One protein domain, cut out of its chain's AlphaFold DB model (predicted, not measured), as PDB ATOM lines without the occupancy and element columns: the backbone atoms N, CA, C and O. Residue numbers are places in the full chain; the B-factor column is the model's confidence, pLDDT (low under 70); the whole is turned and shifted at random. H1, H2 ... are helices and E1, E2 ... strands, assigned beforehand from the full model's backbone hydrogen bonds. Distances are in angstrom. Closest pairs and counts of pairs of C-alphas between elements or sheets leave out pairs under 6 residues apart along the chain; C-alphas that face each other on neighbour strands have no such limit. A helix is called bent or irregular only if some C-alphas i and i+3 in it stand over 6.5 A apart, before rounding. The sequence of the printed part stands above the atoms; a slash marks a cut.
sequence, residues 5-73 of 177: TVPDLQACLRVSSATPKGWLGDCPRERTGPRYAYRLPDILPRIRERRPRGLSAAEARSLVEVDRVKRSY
ATOM      1  N   THR A   5       4.453 -51.576 -20.053       95.12
ATOM      2  CA  THR A   5       5.088 -50.476 -19.321       95.12
ATOM      3  C   THR A   5       4.470 -49.134 -19.714       95.12
ATOM      4  O   THR A   5       3.812 -49.002 -20.747       95.12
ATOM      5  N   VAL A   6       4.709 -48.089 -18.913       94.94
ATOM      6  CA  VAL A   6       4.249 -46.725 -19.245       94.94
ATOM      7  C   VAL A   6       4.754 -46.251 -20.621       94.94
ATOM      8  O   VAL A   6       3.930 -45.738 -21.374       94.94
ATOM      9  N   PRO A   7       6.035 -46.441 -21.005       95.19
ATOM     10  CA  PRO A   7       6.491 -46.130 -22.363       95.19
ATOM     11  C   PRO A   7       5.688 -46.807 -23.478       95.19
ATOM     12  O   PRO A   7       5.411 -46.169 -24.490       95.19
ATOM     13  N   ASP A   8       5.263 -48.061 -23.288       95.75
ATOM     14  CA  ASP A   8       4.442 -48.754 -24.289       95.75
ATOM     15  C   ASP A   8       3.070 -48.089 -24.422       95.75
ATOM     16  O   ASP A   8       2.608 -47.843 -25.532       95.75
ATOM     17  N   LEU A   9       2.446 -47.723 -23.295       94.94
ATOM     18  CA  LEU A   9       1.175 -46.993 -23.292       94.94
ATOM     19  C   LEU A   9       1.291 -45.644 -24.000       94.94
ATOM     20  O   LEU A   9       0.391 -45.256 -24.739       94.94
ATOM     21  N   GLN A  10       2.396 -44.928 -23.798       94.88
ATOM     22  CA  GLN A  10       2.642 -43.663 -24.490       94.88
ATOM     23  C   GLN A  10       2.740 -43.860 -26.002       94.88
ATOM     24  O   GLN A  10       2.137 -43.091 -26.750       94.88
ATOM     25  N   ALA A  11       3.467 -44.892 -26.438       94.69
ATOM     26  CA  ALA A  11       3.637 -45.212 -27.848       94.69
ATOM     27  C   ALA A  11       2.310 -45.637 -28.500       94.69
ATOM     28  O   ALA A  11       1.935 -45.089 -29.536       94.69
ATOM     29  N   CYS A  12       1.569 -46.549 -27.863       94.88
ATOM     30  CA  CYS A  12       0.325 -47.100 -28.406       94.88
ATOM     31  C   CYS A  12      -0.815 -46.072 -28.408       94.88
ATOM     32  O   CYS A  12      -1.560 -45.968 -29.377       94.88
ATOM     33  N   LEU A  13      -0.950 -45.292 -27.328       93.38
ATOM     34  CA  LEU A  13      -2.076 -44.368 -27.130       93.38
ATOM     35  C   LEU A  13      -1.768 -42.932 -27.570       93.38
ATOM     36  O   LEU A  13      -2.643 -42.069 -27.508       93.38
ATOM     37  N   ARG A  14      -0.523 -42.662 -27.988       91.75
ATOM     38  CA  ARG A  14      -0.028 -41.336 -28.395       91.75
ATOM     39  C   ARG A  14      -0.275 -40.262 -27.327       91.75
ATOM     40  O   ARG A  14      -0.773 -39.176 -27.614       91.75
ATOM     41  N   VAL A  15       0.075 -40.578 -26.078       90.75
ATOM     42  CA  VAL A  15      -0.108 -39.696 -24.910       90.75
ATOM     43  C   VAL A  15       1.206 -39.369 -24.200       90.75
ATOM     44  O   VAL A  15       2.201 -40.088 -24.307       90.75
ATOM     45  N   SER A  16       1.204 -38.282 -23.423       88.44
ATOM     46  CA  SER A  16       2.330 -37.919 -22.551       88.44
ATOM     47  C   SER A  16       2.495 -38.903 -21.384       88.44
ATOM     48  O   SER A  16       1.550 -39.591 -21.008       88.44
ATOM     49  N   SER A  17       3.665 -38.934 -20.740       82.19
ATOM     50  CA  SER A  17       3.955 -39.861 -19.630       82.19
ATOM     51  C   SER A  17       3.136 -39.610 -18.364       82.19
ATOM     52  O   SER A  17       2.982 -40.516 -17.545       82.19
ATOM     53  N   ALA A  18       2.648 -38.382 -18.162       81.50
ATOM     54  CA  ALA A  18       1.831 -38.037 -17.000       81.50
ATOM     55  C   ALA A  18       0.442 -38.691 -17.076       81.50
ATOM     56  O   ALA A  18      -0.116 -39.092 -16.057       81.50
ATOM     57  N   THR A  19      -0.079 -38.864 -18.292       87.69
ATOM     58  CA  THR A  19      -1.443 -39.332 -18.533       87.69
ATOM     59  C   THR A  19      -1.652 -40.797 -18.109       87.69
ATOM     60  O   THR A  19      -2.503 -41.027 -17.247       87.69
ATOM     61  N   PRO A  20      -0.854 -41.791 -18.565       86.88
ATOM     62  CA  PRO A  20      -0.992 -43.167 -18.095       86.88
ATOM     63  C   PRO A  20      -0.790 -43.312 -16.589       86.88
ATOM     64  O   PRO A  20      -1.496 -44.084 -15.958       86.88
ATOM     65  N   LYS A  21       0.127 -42.548 -15.977       86.56
ATOM     66  CA  LYS A  21       0.332 -42.600 -14.519       86.56
ATOM     67  C   LYS A  21      -0.933 -42.202 -13.752       86.56
ATOM     68  O   LYS A  21      -1.272 -42.861 -12.773       86.56
ATOM     69  N   GLY A  22      -1.644 -41.177 -14.226       87.19
ATOM     70  CA  GLY A  22      -2.930 -40.760 -13.662       87.19
ATOM     71  C   GLY A  22      -4.041 -41.796 -13.858       87.19
ATOM     72  O   GLY A  22      -4.874 -41.976 -12.972       87.19
ATOM     73  N   TRP A  23      -4.052 -42.518 -14.982       91.25
ATOM     74  CA  TRP A  23      -5.033 -43.582 -15.219       91.25
ATOM     75  C   TRP A  23      -4.767 -44.834 -14.388       91.25
ATOM     76  O   TRP A  23      -5.688 -45.408 -13.818       91.25
ATOM     77  N   LEU A  24      -3.504 -45.247 -14.310       91.25
ATOM     78  CA  LEU A  24      -3.135 -46.508 -13.685       91.25
ATOM     79  C   LEU A  24      -3.189 -46.438 -12.163       91.25
ATOM     80  O   LEU A  24      -3.564 -47.433 -11.567       91.25
ATOM     81  N   GLY A  25      -2.872 -45.304 -11.531       87.25
ATOM     82  CA  GLY A  25      -3.026 -45.134 -10.080       87.25
ATOM     83  C   GLY A  25      -2.444 -46.298  -9.260       87.25
ATOM     84  O   GLY A  25      -1.234 -46.528  -9.271       87.25
ATOM     85  N   ASP A  26      -3.335 -47.016  -8.576       88.69
ATOM     86  CA  ASP A  26      -3.107 -48.185  -7.717       88.69
ATOM     87  C   ASP A  26      -3.114 -49.539  -8.461       88.69
ATOM     88  O   ASP A  26      -3.067 -50.591  -7.829       88.69
ATOM     89  N   CYS A  27      -3.180 -49.537  -9.795       92.56
ATOM     90  CA  CYS A  27      -3.195 -50.746 -10.615       92.56
ATOM     91  C   CYS A  27      -1.995 -51.655 -10.273       92.56
ATOM     92  O   CYS A  27      -0.857 -51.158 -10.239       92.56
ATOM     93  N   PRO A  28      -2.230 -52.967 -10.046       92.25
ATOM     94  CA  PRO A  28      -1.172 -53.922  -9.749       92.25
ATOM     95  C   PRO A  28      -0.039 -53.852 -10.769       92.25
ATOM     96  O   PRO A  28      -0.265 -53.782 -11.980       92.25
ATOM     97  N   ARG A  29       1.197 -53.872 -10.271       94.38
ATOM     98  CA  ARG A  29       2.402 -53.736 -11.090       94.38
ATOM     99  C   ARG A  29       3.581 -54.460 -10.478       94.38
ATOM    100  O   ARG A  29       3.703 -54.529  -9.257       94.38
ATOM    101  N   GLU A  30       4.493 -54.885 -11.334       92.75
ATOM    102  CA  GLU A  30       5.729 -55.552 -10.945       92.75
ATOM    103  C   GLU A  30       6.941 -54.805 -11.500       92.75
ATOM    104  O   GLU A  30       6.867 -54.151 -12.544       92.75
ATOM    105  N   ARG A  31       8.062 -54.847 -10.777       91.56
ATOM    106  CA  ARG A  31       9.293 -54.188 -11.206       91.56
ATOM    107  C   ARG A  31      10.019 -55.057 -12.235       91.56
ATOM    108  O   ARG A  31      10.506 -56.128 -11.911       91.56
ATOM    109  N   THR A  32      10.168 -54.543 -13.450       86.31
ATOM    110  CA  THR A  32      10.928 -55.145 -14.552       86.31
ATOM    111  C   THR A  32      12.140 -54.262 -14.860       86.31
ATOM    112  O   THR A  32      12.079 -53.268 -15.592       86.31
ATOM    113  N   GLY A  33      13.267 -54.574 -14.210       86.31
ATOM    114  CA  GLY A  33      14.491 -53.769 -14.273       86.31
ATOM    115  C   GLY A  33      14.301 -52.355 -13.686       86.31
ATOM    116  O   GLY A  33      13.929 -52.218 -12.513       86.31
ATOM    117  N   PRO A  34      14.562 -51.273 -14.453       88.44
ATOM    118  CA  PRO A  34      14.364 -49.900 -13.984       88.44
ATOM    119  C   PRO A  34      12.907 -49.418 -14.100       88.44
ATOM    120  O   PRO A  34      12.620 -48.268 -13.769       88.44
ATOM    121  N   ARG A  35      11.989 -50.247 -14.613       89.94
ATOM    122  CA  ARG A  35      10.601 -49.867 -14.906       89.94
ATOM    123  C   ARG A  35       9.616 -50.723 -14.119       89.94
ATOM    124  O   ARG A  35       9.977 -51.742 -13.542       89.94
ATOM    125  N   TYR A  36       8.363 -50.279 -14.109       93.44
ATOM    126  CA  TYR A  36       7.232 -51.103 -13.698       93.44
ATOM    127  C   TYR A  36       6.477 -51.581 -14.935       93.44
ATOM    128  O   TYR A  36       6.254 -50.795 -15.864       93.44
ATOM    129  N   ALA A  37       6.079 -52.847 -14.914       94.50
ATOM    130  CA  ALA A  37       5.183 -53.451 -15.878       94.50
ATOM    131  C   ALA A  37       3.836 -53.781 -15.226       94.50
ATOM    132  O   ALA A  37       3.740 -54.000 -14.020       94.50
ATOM    133  N   TYR A  38       2.805 -53.808 -16.054       95.06
ATOM    134  CA  TYR A  38       1.407 -54.017 -15.718       95.06
ATOM    135  C   TYR A  38       0.884 -55.205 -16.527       95.06
ATOM    136  O   TYR A  38       1.389 -55.495 -17.619       95.06
ATOM    137  N   ARG A  39      -0.137 -55.894 -16.015       93.88
ATOM    138  CA  ARG A  39      -0.834 -56.920 -16.798       93.88
ATOM    139  C   ARG A  39      -1.812 -56.228 -17.738       93.88
ATOM    140  O   ARG A  39      -2.577 -55.368 -17.304       93.88
ATOM    141  N   LEU A  40      -1.836 -56.628 -19.007       95.19
ATOM    142  CA  LEU A  40      -2.824 -56.126 -19.960       95.19
ATOM    143  C   LEU A  40      -4.287 -56.222 -19.454       95.19
ATOM    144  O   LEU A  40      -4.986 -55.209 -19.521       95.19
ATOM    145  N   PRO A  41      -4.764 -57.349 -18.880       95.06
ATOM    146  CA  PRO A  41      -6.135 -57.425 -18.367       95.06
ATOM    147  C   PRO A  41      -6.438 -56.433 -17.229       95.06
ATOM    148  O   PRO A  41      -7.594 -56.059 -17.052       95.06
ATOM    149  N   ASP A  42      -5.426 -55.968 -16.487       95.25
ATOM    150  CA  ASP A  42      -5.613 -55.042 -15.362       95.25
ATOM    151  C   ASP A  42      -5.710 -53.580 -15.807       95.25
ATOM    152  O   ASP A  42      -6.396 -52.771 -15.175       95.25
ATOM    153  N   ILE A  43      -5.031 -53.226 -16.900       95.56
ATOM    154  CA  ILE A  43      -4.971 -51.842 -17.384       95.56
ATOM    155  C   ILE A  43      -6.112 -51.496 -18.338       95.56
ATOM    156  O   ILE A  43      -6.527 -50.339 -18.368       95.56
ATOM    157  N   LEU A  44      -6.633 -52.464 -19.105       95.44
ATOM    158  CA  LEU A  44      -7.707 -52.211 -20.075       95.44
ATOM    159  C   LEU A  44      -8.955 -51.594 -19.415       95.44
ATOM    160  O   LEU A  44      -9.391 -50.538 -19.891       95.44
ATOM    161  N   PRO A  45      -9.481 -52.132 -18.292       95.00
ATOM    162  CA  PRO A  45     -10.637 -51.541 -17.619       95.00
ATOM    163  C   PRO A  45     -10.347 -50.126 -17.118       95.00
ATOM    164  O   PRO A  45     -11.155 -49.222 -17.307       95.00
ATOM    165  N   ARG A  46      -9.154 -49.902 -16.548       94.25
ATOM    166  CA  ARG A  46      -8.745 -48.599 -15.997       94.25
ATOM    167  C   ARG A  46      -8.636 -47.525 -17.077       94.25
ATOM    168  O   ARG A  46      -9.053 -46.388 -16.861       94.25
ATOM    169  N   ILE A  47      -8.087 -47.870 -18.243       93.69
ATOM    170  CA  ILE A  47      -7.996 -46.941 -19.376       93.69
ATOM    171  C   ILE A  47      -9.401 -46.590 -19.868       93.69
ATOM    172  O   ILE A  47      -9.676 -45.415 -20.089       93.69
ATOM    173  N   ARG A  48     -10.297 -47.574 -20.007       92.94
ATOM    174  CA  ARG A  48     -11.678 -47.344 -20.462       92.94
ATOM    175  C   ARG A  48     -12.475 -46.478 -19.497       92.94
ATOM    176  O   ARG A  48     -13.155 -45.563 -19.941       92.94
ATOM    177  N   GLU A  49     -12.340 -46.731 -18.201       91.94
ATOM    178  CA  GLU A  49     -13.006 -45.968 -17.146       91.94
ATOM    179  C   GLU A  49     -12.538 -44.505 -17.111       91.94
ATOM    180  O   GLU A  49     -13.344 -43.585 -16.995       91.94
ATOM    181  N   ARG A  50     -11.223 -44.268 -17.210       91.19
ATOM    182  CA  ARG A  50     -10.641 -42.939 -16.963       91.19
ATOM    183  C   ARG A  50     -10.394 -42.107 -18.214       91.19
ATOM    184  O   ARG A  50     -10.051 -40.927 -18.104       91.19
ATOM    185  N   ARG A  51     -10.525 -42.691 -19.405       88.88
ATOM    186  CA  ARG A  51     -10.354 -41.977 -20.671       88.88
ATOM    187  C   ARG A  51     -11.724 -41.594 -21.236       88.88
ATOM    188  O   ARG A  51     -12.473 -42.484 -21.615       88.88
ATOM    189  N   PRO A  52     -12.023 -40.293 -21.426       83.88
ATOM    190  CA  PRO A  52     -13.340 -39.853 -21.901       83.88
ATOM    191  C   PRO A  52     -13.785 -40.458 -23.240       83.88
ATOM    192  O   PRO A  52     -14.971 -40.638 -23.474       83.88
ATOM    193  N   ARG A  53     -12.833 -40.761 -24.133       85.38
ATOM    194  CA  ARG A  53     -13.099 -41.384 -25.443       85.38
ATOM    195  C   ARG A  53     -12.997 -42.915 -25.422       85.38
ATOM    196  O   ARG A  53     -13.053 -43.534 -26.478       85.38
ATOM    197  N   GLY A  54     -12.782 -43.515 -24.252       87.31
ATOM    198  CA  GLY A  54     -12.494 -44.936 -24.109       87.31
ATOM    199  C   GLY A  54     -11.204 -45.358 -24.817       87.31
ATOM    200  O   GLY A  54     -10.256 -44.579 -24.961       87.31
ATOM    201  N   LEU A  55     -11.165 -46.615 -25.249       90.75
ATOM    202  CA  LEU A  55     -10.056 -47.224 -25.981       90.75
ATOM    203  C   LEU A  55     -10.552 -47.633 -27.370       90.75
ATOM    204  O   LEU A  55     -11.486 -48.423 -27.471       90.75
ATOM    205  N   SER A  56      -9.949 -47.097 -28.430       91.62
ATOM    206  CA  SER A  56     -10.313 -47.492 -29.795       91.62
ATOM    207  C   SER A  56      -9.801 -48.899 -30.126       91.62
ATOM    208  O   SER A  56      -8.829 -49.370 -29.535       91.62
ATOM    209  N   ALA A  57     -10.406 -49.552 -31.121       89.12
ATOM    210  CA  ALA A  57      -9.989 -50.886 -31.562       89.12
ATOM    211  C   ALA A  57      -8.519 -50.931 -32.030       89.12
ATOM    212  O   ALA A  57      -7.802 -51.880 -31.730       89.12
ATOM    213  N   ALA A  58      -8.044 -49.887 -32.719       92.56
ATOM    214  CA  ALA A  58      -6.652 -49.800 -33.165       92.56
ATOM    215  C   ALA A  58      -5.671 -49.686 -31.985       92.56
ATOM    216  O   ALA A  58      -4.618 -50.318 -31.985       92.56
ATOM    217  N   GLU A  59      -6.029 -48.916 -30.957       94.50
ATOM    218  CA  GLU A  59      -5.224 -48.789 -29.739       94.50
ATOM    219  C   GLU A  59      -5.227 -50.083 -28.919       94.50
ATOM    220  O   GLU A  59      -4.173 -50.505 -28.447       94.50
ATOM    221  N   ALA A  60      -6.387 -50.735 -28.783       92.69
ATOM    222  CA  ALA A  60      -6.496 -52.037 -28.132       92.69
ATOM    223  C   ALA A  60      -5.621 -53.081 -28.840       92.69
ATOM    224  O   ALA A  60      -4.834 -53.765 -28.187       92.69
ATOM    225  N   ARG A  61      -5.678 -53.136 -30.179       94.31
ATOM    226  CA  ARG A  61      -4.824 -54.010 -30.994       94.31
ATOM    227  C   ARG A  61      -3.340 -53.722 -30.788       94.31
ATOM    228  O   ARG A  61      -2.584 -54.650 -30.531       94.31
ATOM    229  N   SER A  62      -2.934 -52.453 -30.810       95.62
ATOM    230  CA  SER A  62      -1.534 -52.072 -30.587       95.62
ATOM    231  C   SER A  62      -1.024 -52.505 -29.205       95.62
ATOM    232  O   SER A  62       0.102 -52.983 -29.088       95.62
ATOM    233  N   LEU A  63      -1.853 -52.401 -28.159       95.62
ATOM    234  CA  LEU A  63      -1.498 -52.883 -26.820       95.62
ATOM    235  C   LEU A  63      -1.369 -54.408 -26.760       95.62
ATOM    236  O   LEU A  63      -0.438 -54.915 -26.134       95.62
ATOM    237  N   VAL A  64      -2.277 -55.132 -27.419       95.00
ATOM    238  CA  VAL A  64      -2.227 -56.597 -27.527       95.00
ATOM    239  C   VAL A  64      -0.968 -57.052 -28.260       95.00
ATOM    240  O   VAL A  64      -0.324 -58.000 -27.823       95.00
ATOM    241  N   GLU A  65      -0.579 -56.384 -29.343       94.38
ATOM    242  CA  GLU A  65       0.642 -56.711 -30.089       94.38
ATOM    243  C   GLU A  65       1.895 -56.557 -29.219       94.38
ATOM    244  O   GLU A  65       2.735 -57.459 -29.181       94.38
ATOM    245  N   VAL A  66       1.999 -55.461 -28.457       94.31
ATOM    246  CA  VAL A  66       3.115 -55.264 -27.519       94.31
ATOM    247  C   VAL A  66       3.128 -56.336 -26.431       94.31
ATOM    248  O   VAL A  66       4.194 -56.870 -26.120       94.31
ATOM    249  N   ASP A  67       1.966 -56.664 -25.859       93.56
ATOM    250  CA  ASP A  67       1.843 -57.741 -24.873       93.56
ATOM    251  C   ASP A  67       2.338 -59.074 -25.451       93.56
ATOM    252  O   ASP A  67       3.233 -59.695 -24.879       93.56
ATOM    253  N   ARG A  68       1.837 -59.469 -26.629       91.12
ATOM    254  CA  ARG A  68       2.202 -60.722 -27.311       91.12
ATOM    255  C   ARG A  68       3.705 -60.840 -27.550       91.12
ATOM    256  O   ARG A  68       4.291 -61.861 -27.199       91.12
ATOM    257  N   VAL A  69       4.331 -59.795 -28.094       90.50
ATOM    258  CA  VAL A  69       5.779 -59.778 -28.375       90.50
ATOM    259  C   VAL A  69       6.608 -59.899 -27.095       90.50
ATOM    260  O   VAL A  69       7.699 -60.459 -27.115       90.50
ATOM    261  N   LYS A  70       6.122 -59.384 -25.964       89.44
ATOM    262  CA  LYS A  70       6.840 -59.487 -24.686       89.44
ATOM    263  C   LYS A  70       6.617 -60.826 -23.991       89.44
ATOM    264  O   LYS A  70       7.541 -61.317 -23.350       89.44
ATOM    265  N   ARG A  71       5.439 -61.437 -24.151       83.75
ATOM    266  CA  ARG A  71       5.126 -62.772 -23.612       83.75
ATOM    267  C   ARG A  71       5.912 -63.897 -24.271       83.75
ATOM    268  O   ARG A  71       6.241 -64.865 -23.594       83.75
ATOM    269  N   SER A  72       6.255 -63.779 -25.556       71.06
ATOM    270  CA  SER A  72       7.015 -64.818 -26.274       71.06
ATOM    271  C   SER A  72       8.399 -65.115 -25.676       71.06
ATOM    272  O   SER A  72       9.051 -66.063 -26.101       71.06
ATOM    273  N   TYR A  73       8.843 -64.333 -24.686       59.28
ATOM    274  CA  TYR A  73      10.102 -64.516 -23.965       59.28
ATOM    275  C   TYR A  73       9.985 -65.302 -22.643       59.28
ATOM    276  O   TYR A  73      10.985 -65.423 -21.940       59.28
TER     277      TYR A  73
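AT A GLANCE: This is residues 5 to 73 of the 177 residues of an uncharacterized protein of Ruegeria arenilitoris (UniProt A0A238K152). A small two-stranded hairpin, E1 and E2, sits at one end of a group of four short to medium helices. The longest helix, H4, runs along one side of the group and H2 lies at the opposite side, with H1 and H3 between them, one to each side; residues 68 to 73 at the far end of H4 stick out. The printed part has 69 residues with four named helices and two named strands, in the order H1, H2, E1, E2, H3, H4; the sheet is antiparallel, order E1 - E2, and the class is mostly helix. The whole is compact, with a radius of gyration of the C-alphas of 11.3 A and spans of 33 by 24 by 20 A.

HOW THE PARTS SIT: E1, residues 29 to 32, and E2, residues 35 to 38, form a hairpin of antiparallel strands at 139 degrees, with N 30 and O 37 at 2.9 A and N 37 and O 30 at 2.8 A, both within hydrogen-bond range. The closest C-alphas of E2 and H1, residues 6 to 13, are those of Ala 37 and Val 6, 7.6 A apart. H1 touches H2, residues 18 to 24, about perpendicular at 84 degrees; the closest C-alphas are those of Val 6 and Pro 20, 6.4 A. H2 touches H3, residues 40 to 50, opposite ways at a steep tilt of 69 degrees, only just short of about perpendicular; the closest C-alphas are those of Trp 23 and Arg 50, 5.9 A. H1 touches H4, residues 57 to 71, opposite ways at a tilt of 37 degrees, only just steep; the closest C-alphas are those of Cys 12 and Ser 62, 5.7 A. H3 and H4 form a helical hairpin, opposite ways at a shallow tilt of 28 degrees; they only just touch, with 3 pairs of C-alphas within 8 A, through residues 63 to 67 of H4 alone, and the closest C-alphas are those of Leu 40 and Asp 67, 7.0 A. The helix packing is mostly crossed, with 1 of 4 touching pairs at a shallow tilt. H1 and H3 are apart, and so are H2 and H4. In H1, H2 and H4 every O i to N i+4 pair is within hydrogen-bond range; in H3, 5 of 7 are.

IN THESE COORDINATES: E1 runs from Arg 29 to Thr 32 and E2 from Arg 35 to Tyr 38. H4, Ala 57 to Arg 71, is 20.8 A long and ends with C-alpha 71 at (5.126, -62.772, -23.612). H3, Leu 40 to Arg 50, is 15.6 A long and only just irregular: C-alphas 42 and 45 are 6.53 A apart. H1, Val 6 to Leu 13, begins with C-alpha 6 at (4.249, -46.725, -19.245); H1 and H2, Ala 18 to Leu 24, are each 10.4 A long.

THE WHOLE: The two C-alphas farthest apart are those of Pro 52 and Tyr 73, 34.1 A. The printed part, residues 5 to 73, has no cut. The link from H3 to H4 is short but not tight, and the other links are tight. The mean pLDDT of the printed part is 90.8, and residue 73 is under 70.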